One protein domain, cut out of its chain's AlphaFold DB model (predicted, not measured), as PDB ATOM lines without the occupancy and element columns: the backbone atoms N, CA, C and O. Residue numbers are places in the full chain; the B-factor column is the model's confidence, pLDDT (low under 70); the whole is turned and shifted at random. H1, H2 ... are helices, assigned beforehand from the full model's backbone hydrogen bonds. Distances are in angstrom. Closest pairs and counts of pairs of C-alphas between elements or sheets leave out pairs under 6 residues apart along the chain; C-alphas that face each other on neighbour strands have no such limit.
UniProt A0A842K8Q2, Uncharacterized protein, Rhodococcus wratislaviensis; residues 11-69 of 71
ATOM      1  N   ILE A  11     -29.117 -23.692   0.952       70.00
ATOM      2  CA  ILE A  11     -28.519 -22.937   2.053       70.00
ATOM      3  C   ILE A  11     -29.514 -22.877   3.205       70.00
ATOM      4  O   ILE A  11     -30.660 -22.472   3.010       70.00
ATOM      5  N   ASP A  12     -29.055 -23.262   4.397       78.38
ATOM      6  CA  ASP A  12     -29.748 -22.984   5.654       78.38
ATOM      7  C   ASP A  12     -29.533 -21.495   5.999       78.38
ATOM      8  O   ASP A  12     -28.403 -21.091   6.314       78.38
ATOM      9  N   PRO A  13     -30.581 -20.657   5.922       75.31
ATOM     10  CA  PRO A  13     -30.455 -19.217   6.132       75.31
ATOM     11  C   PRO A  13     -30.020 -18.880   7.557       75.31
ATOM     12  O   PRO A  13     -29.262 -17.934   7.778       75.31
ATOM     13  N   ILE A  14     -30.462 -19.689   8.522       81.81
ATOM     14  CA  ILE A  14     -30.132 -19.536   9.934       81.81
ATOM     15  C   ILE A  14     -28.654 -19.855  10.143       81.81
ATOM     16  O   ILE A  14     -27.966 -19.121  10.850       81.81
ATOM     17  N   ALA A  15     -28.132 -20.898   9.494       83.06
ATOM     18  CA  ALA A  15     -26.716 -21.245   9.585       83.06
ATOM     19  C   ALA A  15     -25.805 -20.135   9.034       83.06
ATOM     20  O   ALA A  15     -24.782 -19.821   9.647       83.06
ATOM     21  N   VAL A  16     -26.178 -19.508   7.913       83.06
ATOM     22  CA  VAL A  16     -25.410 -18.385   7.345       83.06
ATOM     23  C   VAL A  16     -25.492 -17.151   8.236       83.06
ATOM     24  O   VAL A  16     -24.458 -16.557   8.542       83.06
ATOM     25  N   ALA A  17     -26.689 -16.790   8.707       85.25
ATOM     26  CA  ALA A  17     -26.858 -15.667   9.626       85.25
ATOM     27  C   ALA A  17     -26.074 -15.874  10.930       85.25
ATOM     28  O   ALA A  17     -25.396 -14.956  11.388       85.25
ATOM     29  N   ARG A  18     -26.077 -17.097  11.478       86.44
ATOM     30  CA  ARG A  18     -25.272 -17.473  12.646       86.44
ATOM     31  C   ARG A  18     -23.778 -17.296  12.387       86.44
ATOM     32  O   ARG A  18     -23.080 -16.765  13.246       86.44
ATOM     33  N   ALA A  19     -23.283 -17.738  11.231       86.94
ATOM     34  CA  ALA A  19     -21.868 -17.631  10.885       86.94
ATOM     35  C   ALA A  19     -21.417 -16.168  10.749       86.94
ATOM     36  O   ALA A  19     -20.377 -15.801  11.287       86.94
ATOM     37  N   ILE A  20     -22.219 -15.329  10.087       84.12
ATOM     38  CA  ILE A  20     -21.936 -13.894   9.941       84.12
ATOM     39  C   ILE A  20     -22.013 -13.189  11.300       84.12
ATOM     40  O   ILE A  20     -21.125 -12.416  11.644       84.12
ATOM     41  N   TYR A  21     -23.035 -13.481  12.107       86.19
ATOM     42  CA  TYR A  21     -23.165 -12.913  13.448       86.19
ATOM     43  C   TYR A  21     -21.982 -13.288  14.345       86.19
ATOM     44  O   TYR A  21     -21.447 -12.434  15.039       86.19
ATOM     45  N   ALA A  22     -21.526 -14.542  14.304       88.06
ATOM     46  CA  ALA A  22     -20.373 -14.990  15.081       88.06
ATOM     47  C   ALA A  22     -19.064 -14.269  14.707       88.06
ATOM     48  O   ALA A  22     -18.195 -14.137  15.567       88.06
ATOM     49  N   ASP A  23     -18.929 -13.810  13.460       87.94
ATOM     50  CA  ASP A  23     -17.770 -13.042  12.985       87.94
ATOM     51  C   ASP A  23     -17.851 -11.555  13.374       87.94
ATOM     52  O   ASP A  23     -16.833 -10.915  13.622       87.94
ATOM     53  N   LEU A  24     -19.069 -11.006  13.454       86.31
ATOM     54  CA  LEU A  24     -19.310  -9.583  13.723       86.31
ATOM     55  C   LEU A  24     -19.549  -9.247  15.197       86.31
ATOM     56  O   LEU A  24     -19.389  -8.087  15.583       86.31
ATOM     57  N   ARG A  25     -19.981 -10.221  16.000       84.31
ATOM     58  CA  ARG A  25     -20.333 -10.001  17.403       84.31
ATOM     59  C   ARG A  25     -19.133  -9.545  18.226       84.31
ATOM     60  O   ARG A  25     -17.998  -9.956  17.985       84.31
ATOM     61  N   VAL A  26     -19.404  -8.754  19.256       88.06
ATOM     62  CA  VAL A  26     -18.408  -8.398  20.273       88.06
ATOM     63  C   VAL A  26     -18.537  -9.294  21.506       88.06
ATOM     64  O   VAL A  26     -19.512 -10.020  21.662       88.06
ATOM     65  N   GLU A  27     -17.540  -9.273  22.394       83.88
ATOM     66  CA  GLU A  27     -17.445 -10.199  23.541       83.88
ATOM     67  C   GLU A  27     -18.630 -10.096  24.529       83.88
ATOM     68  O   GLU A  27     -18.904 -11.037  25.267       83.88
ATOM     69  N   GLU A  28     -19.344  -8.968  24.527       88.62
ATOM     70  CA  GLU A  28     -20.517  -8.708  25.374       88.62
ATOM     71  C   GLU A  28     -21.848  -9.135  24.733       88.62
ATOM     72  O   GLU A  28     -22.878  -9.156  25.410       88.62
ATOM     73  N   ASP A  29     -21.839  -9.471  23.442       87.50
ATOM     74  CA  ASP A  29     -23.042  -9.877  22.731       87.50
ATOM     75  C   ASP A  29     -23.437 -11.319  23.100       87.50
ATOM     76  O   ASP A  29     -22.572 -12.196  23.219       87.50
ATOM     77  N   PRO A  30     -24.745 -11.607  23.243       88.25
ATOM     78  CA  PRO A  30     -25.221 -12.970  23.464       88.25
ATOM     79  C   PRO A  30     -24.849 -13.893  22.293       88.25
ATOM     80  O   PRO A  30     -24.550 -13.448  21.185       88.25
ATOM     81  N   ASP A  31     -24.880 -15.209  22.511       89.06
ATOM     82  CA  ASP A  31     -24.768 -16.144  21.393       89.06
ATOM     83  C   ASP A  31     -25.978 -15.985  20.458       89.06
ATOM     84  O   ASP A  31     -27.088 -15.663  20.884       89.06
ATOM     85  N   PHE A  32     -25.778 -16.257  19.165       87.44
ATOM     86  CA  PHE A  32     -26.846 -16.146  18.165       87.44
ATOM     87  C   PHE A  32     -28.099 -16.940  18.556       87.44
ATOM     88  O   PHE A  32     -29.214 -16.510  18.290       87.44
ATOM     89  N   ASP A  33     -27.927 -18.102  19.189       86.75
ATOM     90  CA  ASP A  33     -29.035 -18.972  19.586       86.75
ATOM     91  C   ASP A  33     -29.804 -18.472  20.813       86.75
ATOM     92  O   ASP A  33     -30.963 -18.858  20.988       86.75
ATOM     93  N   ASP A  34     -29.195 -17.578  21.595       90.56
ATOM     94  CA  ASP A  34     -29.810 -16.910  22.744       90.56
ATOM     95  C   ASP A  34     -30.570 -15.638  22.340       90.56
ATOM     96  O   ASP A  34     -31.333 -15.076  23.130       90.56
ATOM     97  N   LEU A  35     -30.398 -15.182  21.095       86.81
ATOM     98  CA  LEU A  35     -31.187 -14.091  20.544       86.81
ATOM     99  C   LEU A  35     -32.667 -14.483  20.458       86.81
ATOM    100  O   LEU A  35     -33.038 -15.604  20.090       86.81
ATOM    101  N   GLY A  36     -33.537 -13.507  20.723       86.06
ATOM    102  CA  GLY A  36     -34.970 -13.653  20.488       86.06
ATOM    103  C   GLY A  36     -35.265 -14.049  19.037       86.06
ATOM    104  O   GLY A  36     -34.536 -13.685  18.113       86.06
ATOM    105  N   THR A  37     -36.346 -14.800  18.824       84.25
ATOM    106  CA  THR A  37     -36.759 -15.270  17.490       84.25
ATOM    107  C   THR A  37     -36.893 -14.126  16.483       84.25
ATOM    108  O   THR A  37     -36.423 -14.272  15.360       84.25
ATOM    109  N   ASP A  38     -37.422 -12.977  16.905       84.12
ATOM    110  CA  ASP A  38     -37.601 -11.805  16.039       84.12
ATOM    111  C   ASP A  38     -36.257 -11.199  15.605       84.12
ATOM    112  O   ASP A  38     -36.066 -10.874  14.439       84.12
ATOM    113  N   MET A  39     -35.280 -11.133  16.515       85.62
ATOM    114  CA  MET A  39     -33.947 -10.601  16.209       85.62
ATOM    115  C   MET A  39     -33.156 -11.544  15.294       85.62
ATOM    116  O   MET A  39     -32.451 -11.098  14.391       85.62
ATOM    117  N   ARG A  40     -33.308 -12.863  15.471       85.62
ATOM    118  CA  ARG A  40     -32.737 -13.853  14.542       85.62
ATOM    119  C   ARG A  40     -33.364 -13.748  13.156       85.62
ATOM    120  O   ARG A  40     -32.639 -13.792  12.167       85.62
ATOM    121  N   ALA A  41     -34.684 -13.585  13.089       82.06
ATOM    122  CA  ALA A  41     -35.412 -13.385  11.841       82.06
ATOM    123  C   ALA A  41     -34.948 -12.113  11.112       82.06
ATOM    124  O   ALA A  41     -34.699 -12.155   9.910       82.06
ATOM    125  N   GLU A  42     -34.744 -11.015  11.839       85.19
ATOM    126  CA  GLU A  42     -34.226  -9.763  11.282       85.19
ATOM    127  C   GLU A  42     -32.799  -9.919  10.732       85.19
ATOM    128  O   GLU A  42     -32.514  -9.468   9.623       85.19
ATOM    129  N   LEU A  43     -31.913 -10.620  11.450       84.69
ATOM    130  CA  LEU A  43     -30.558 -10.928  10.974       84.69
ATOM    131  C   LEU A  43     -30.578 -11.772   9.694       84.69
ATOM    132  O   LEU A  43     -29.866 -11.458   8.742       84.69
ATOM    133  N   VAL A  44     -31.413 -12.813   9.644       83.88
ATOM    134  CA  VAL A  44     -31.607 -13.624   8.430       83.88
ATOM    135  C   VAL A  44     -32.140 -12.753   7.288       83.88
ATOM    136  O   VAL A  44     -31.615 -12.810   6.176       83.88
ATOM    137  N   GLY A  45     -33.121 -11.894   7.567       82.69
ATOM    138  CA  GLY A  45     -33.664 -10.951   6.595       82.69
ATOM    139  C   GLY A  45     -32.600 -10.014   6.028       82.69
ATOM    140  O   GLY A  45     -32.484  -9.881   4.813       82.69
ATOM    141  N   MET A  46     -31.746  -9.440   6.875       82.69
ATOM    142  CA  MET A  46     -30.650  -8.574   6.435       82.69
ATOM    143  C   MET A  46     -29.621  -9.307   5.567       82.69
ATOM    144  O   MET A  46     -29.181  -8.757   4.559       82.69
ATOM    145  N   VAL A  47     -29.253 -10.540   5.925       82.06
ATOM    146  CA  VAL A  47     -28.251 -11.326   5.183       82.06
ATOM    147  C   VAL A  47     -28.733 -11.682   3.776       82.06
ATOM    148  O   VAL A  47     -27.946 -11.650   2.831       82.06
ATOM    149  N   PHE A  48     -30.019 -11.997   3.627       76.81
ATOM    150  CA  PHE A  48     -30.594 -12.451   2.358       76.81
ATOM    151  C   PHE A  48     -31.419 -11.380   1.627       76.81
ATOM    152  O   PHE A  48     -31.961 -11.655   0.559       76.81
ATOM    153  N   GLY A  49     -31.507 -10.161   2.165       78.31
ATOM    154  CA  GLY A  49     -32.318  -9.080   1.595       78.31
ATOM    155  C   GLY A  49     -33.828  -9.342   1.658       78.31
ATOM    156  O   GLY A  49     -34.564  -8.861   0.798       78.31
ATOM    157  N   LEU A  50     -34.286 -10.114   2.646       78.31
ATOM    158  CA  LEU A  50     -35.689 -10.477   2.841       78.31
ATOM    159  C   LEU A  50     -36.378  -9.497   3.796       78.31
ATOM    160  O   LEU A  50     -35.769  -8.969   4.729       78.31
ATOM    161  N   VAL A  51     -37.674  -9.271   3.582       78.50
ATOM    162  CA  VAL A  51     -38.504  -8.514   4.530       78.50
ATOM    163  C   VAL A  51     -38.777  -9.352   5.785       78.50
ATOM    164  O   VAL A  51     -38.911 -10.558   5.652       78.50
ATOM    165  N   PRO A  52     -38.914  -8.759   6.987       66.69
ATOM    166  CA  PRO A  52     -39.036  -9.506   8.253       66.69
ATOM    167  C   PRO A  52     -40.160 -10.556   8.315       66.69
ATOM    168  O   PRO A  52     -40.047 -11.530   9.053       66.69
ATOM    169  N   ASP A  53     -41.217 -10.379   7.520       71.50
ATOM    170  CA  ASP A  53     -42.360 -11.299   7.420       71.50
ATOM    171  C   ASP A  53     -42.254 -12.273   6.231       71.50
ATOM    172  O   ASP A  53     -43.227 -12.942   5.872       71.50
ATOM    173  N   ASP A  54     -41.100 -12.330   5.567       73.75
ATOM    174  CA  ASP A  54     -40.905 -13.193   4.412       73.75
ATOM    175  C   ASP A  54     -40.929 -14.671   4.846       73.75
ATOM    176  O   ASP A  54     -40.167 -15.067   5.737       73.75
ATOM    177  N   PRO A  55     -41.765 -15.528   4.228       70.31
ATOM    178  CA  PRO A  55     -41.823 -16.950   4.563       70.31
ATOM    179  C   PRO A  55     -40.474 -17.668   4.410       70.31
ATOM    180  O   PRO A  55     -40.264 -18.700   5.049       70.31
ATOM    181  N   TYR A  56     -39.547 -17.132   3.611       67.88
ATOM    182  CA  TYR A  56     -38.206 -17.689   3.457       67.88
ATOM    183  C   TYR A  56     -37.308 -17.487   4.684       67.88
ATOM    184  O   TYR A  56     -36.370 -18.259   4.861       67.88
ATOM    185  N   ILE A  57     -37.613 -16.544   5.583       68.00
ATOM    186  CA  ILE A  57     -36.849 -16.348   6.829       68.00
ATOM    187  C   ILE A  57     -36.974 -17.553   7.769       68.00
ATOM    188  O   ILE A  57     -36.035 -17.880   8.494       68.00
ATOM    189  N   GLN A  58     -38.123 -18.232   7.750       64.69
ATOM    190  CA  GLN A  58     -38.372 -19.438   8.547       64.69
ATOM    191  C   GLN A  58     -38.197 -20.731   7.742       64.69
ATOM    192  O   GLN A  58     -38.454 -21.821   8.259       64.69
ATOM    193  N   ALA A  59     -37.793 -20.636   6.472       65.44
ATOM    194  CA  ALA A  59     -37.564 -21.815   5.659       65.44
ATOM    195  C   ALA A  59     -36.330 -22.562   6.177       65.44
ATOM    196  O   ALA A  59     -35.265 -21.978   6.358       65.44
ATOM    197  N   ALA A  60     -36.472 -23.876   6.373       58.09
ATOM    198  CA  ALA A  60     -35.348 -24.744   6.729       58.09
ATOM    199  C   ALA A  60     -34.239 -24.711   5.661       58.09
ATOM    200  O   ALA A  60     -33.076 -24.960   5.956       58.09
ATOM    201  N   GLU A  61     -34.620 -24.404   4.421       61.75
ATOM    202  CA  GLU A  61     -33.756 -24.364   3.255       61.75
ATOM    203  C   GLU A  61     -34.268 -23.291   2.289       61.75
ATOM    204  O   GLU A  61     -35.437 -23.315   1.892       61.75
ATOM    205  N   ILE A  62     -33.398 -22.367   1.874       58.88
ATOM    206  CA  ILE A  62     -33.671 -21.492   0.731       58.88
ATOM    207  C   ILE A  62     -32.945 -22.067  -0.478       58.88
ATOM    208  O   ILE A  62     -31.732 -22.300  -0.458       58.88
ATOM    209  N   ARG A  63     -33.699 -22.273  -1.558       61.12
ATOM    210  CA  ARG A  63     -33.122 -22.583  -2.862       61.12
ATOM    211  C   ARG A  63     -32.805 -21.279  -3.571       61.12
ATOM    212  O   ARG A  63     -33.710 -20.577  -4.007       61.12
ATOM    213  N   LEU A  64     -31.521 -20.976  -3.695       60.59
ATOM    214  CA  LEU A  64     -31.075 -19.817  -4.453       60.59
ATOM    215  C   LEU A  64     -31.028 -20.191  -5.932       60.59
ATOM    216  O   LEU A  64     -30.214 -21.016  -6.346       60.59
ATOM    217  N   VAL A  65     -31.906 -19.600  -6.741       60.31
ATOM    218  CA  VAL A  65     -31.806 -19.707  -8.197       60.31
ATOM    219  C   VAL A  65     -30.971 -18.520  -8.683       60.31
ATOM    220  O   VAL A  65     -31.316 -17.384  -8.370       60.31
ATOM    221  N   PRO A  66     -29.892 -18.724  -9.462       53.91
ATOM    222  CA  PRO A  66     -29.027 -17.627  -9.917       53.91
ATOM    223  C   PRO A  66     -29.777 -16.468 -10.602       53.91
ATOM    224  O   PRO A  66     -29.388 -15.311 -10.470       53.91
ATOM    225  N   ALA A  67     -30.894 -16.779 -11.270       61.09
ATOM    226  CA  ALA A  67     -31.759 -15.801 -11.926       61.09
ATOM    227  C   ALA A  67     -32.406 -14.790 -10.959       61.09
ATOM    228  O   ALA A  67     -32.670 -13.661 -11.369       61.09
ATOM    229  N   ASP A  68     -32.618 -15.157  -9.692       55.31
ATOM    230  CA  ASP A  68     -33.219 -14.279  -8.678       55.31
ATOM    231  C   ASP A  68     -32.234 -13.206  -8.181       55.31
ATOM    232  O   ASP A  68     -32.646 -12.164  -7.674       55.31
ATOM    233  N   PHE A  69     -30.929 -13.421  -8.385       53.28
ATOM    234  CA  PHE A  69     -29.850 -12.518  -7.963       53.28
ATOM    235  C   PHE A  69     -29.255 -11.696  -9.117       53.28
ATOM    236  O   PHE A  69     -28.276 -10.977  -8.922       53.28
TER     237      PHE A  69
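AT A GLANCE: This is residues 11 to 69 of the 71 residues of an uncharacterized protein of Rhodococcus wratislaviensis (UniProt A0A842K8Q2). Two helices, H1 and H2, meet in an L, the beginning of H1 packing on H2, with a long loop joining their other ends. Short H3 packs on H2, and the tail ends in short H4 at one end of the long axis, while residues 23 to 28 stick out at the other. The printed part has 59 residues, four named helices in the order H1 H2 H3 H4 and no named strand, and is all helix. It is compact, with a radius of gyration of the C-alphas of 11.8 A, and elongated, spanning 39 by 21 by 16 A.

IN THESE COORDINATES: H1, residues 13 to 24, begins at C-alpha 13 (-30.455, -19.217, 6.132) and is 16.6 A long. H2, residues 37 to 48, is also 16.6 A long. H3 is residues 55 to 58, 5.8 A. H4, residues 66 to 69, 5.5 A, ends at C-alpha 69 (-29.850, -12.518, -7.963).

HOW THE PARTS SIT: H1, with residues 13 to 17 alone, touches H2, about perpendicular at 88 degrees; the closest C-alphas, of Ala 17 and Val 44, are 5.3 A apart. H2, with residues 41 to 45 alone, touches H3, closest at the C-alphas of Ala 41 and Ile 57, 6.0 A. H4 is apart from H1, H2 and H3. Every O i to N i+4 pair is within hydrogen-bond range in H1 and H2; H3 and H4 are too short for such a pair.

THE WHOLE: The C-alphas of Glu 28 and Ala 67 are the two farthest apart, 39.6 A. The printed part has no cut; the link from H1 to H2 is long. Residue 52 and residues 56 to 69 have pLDDT under 70.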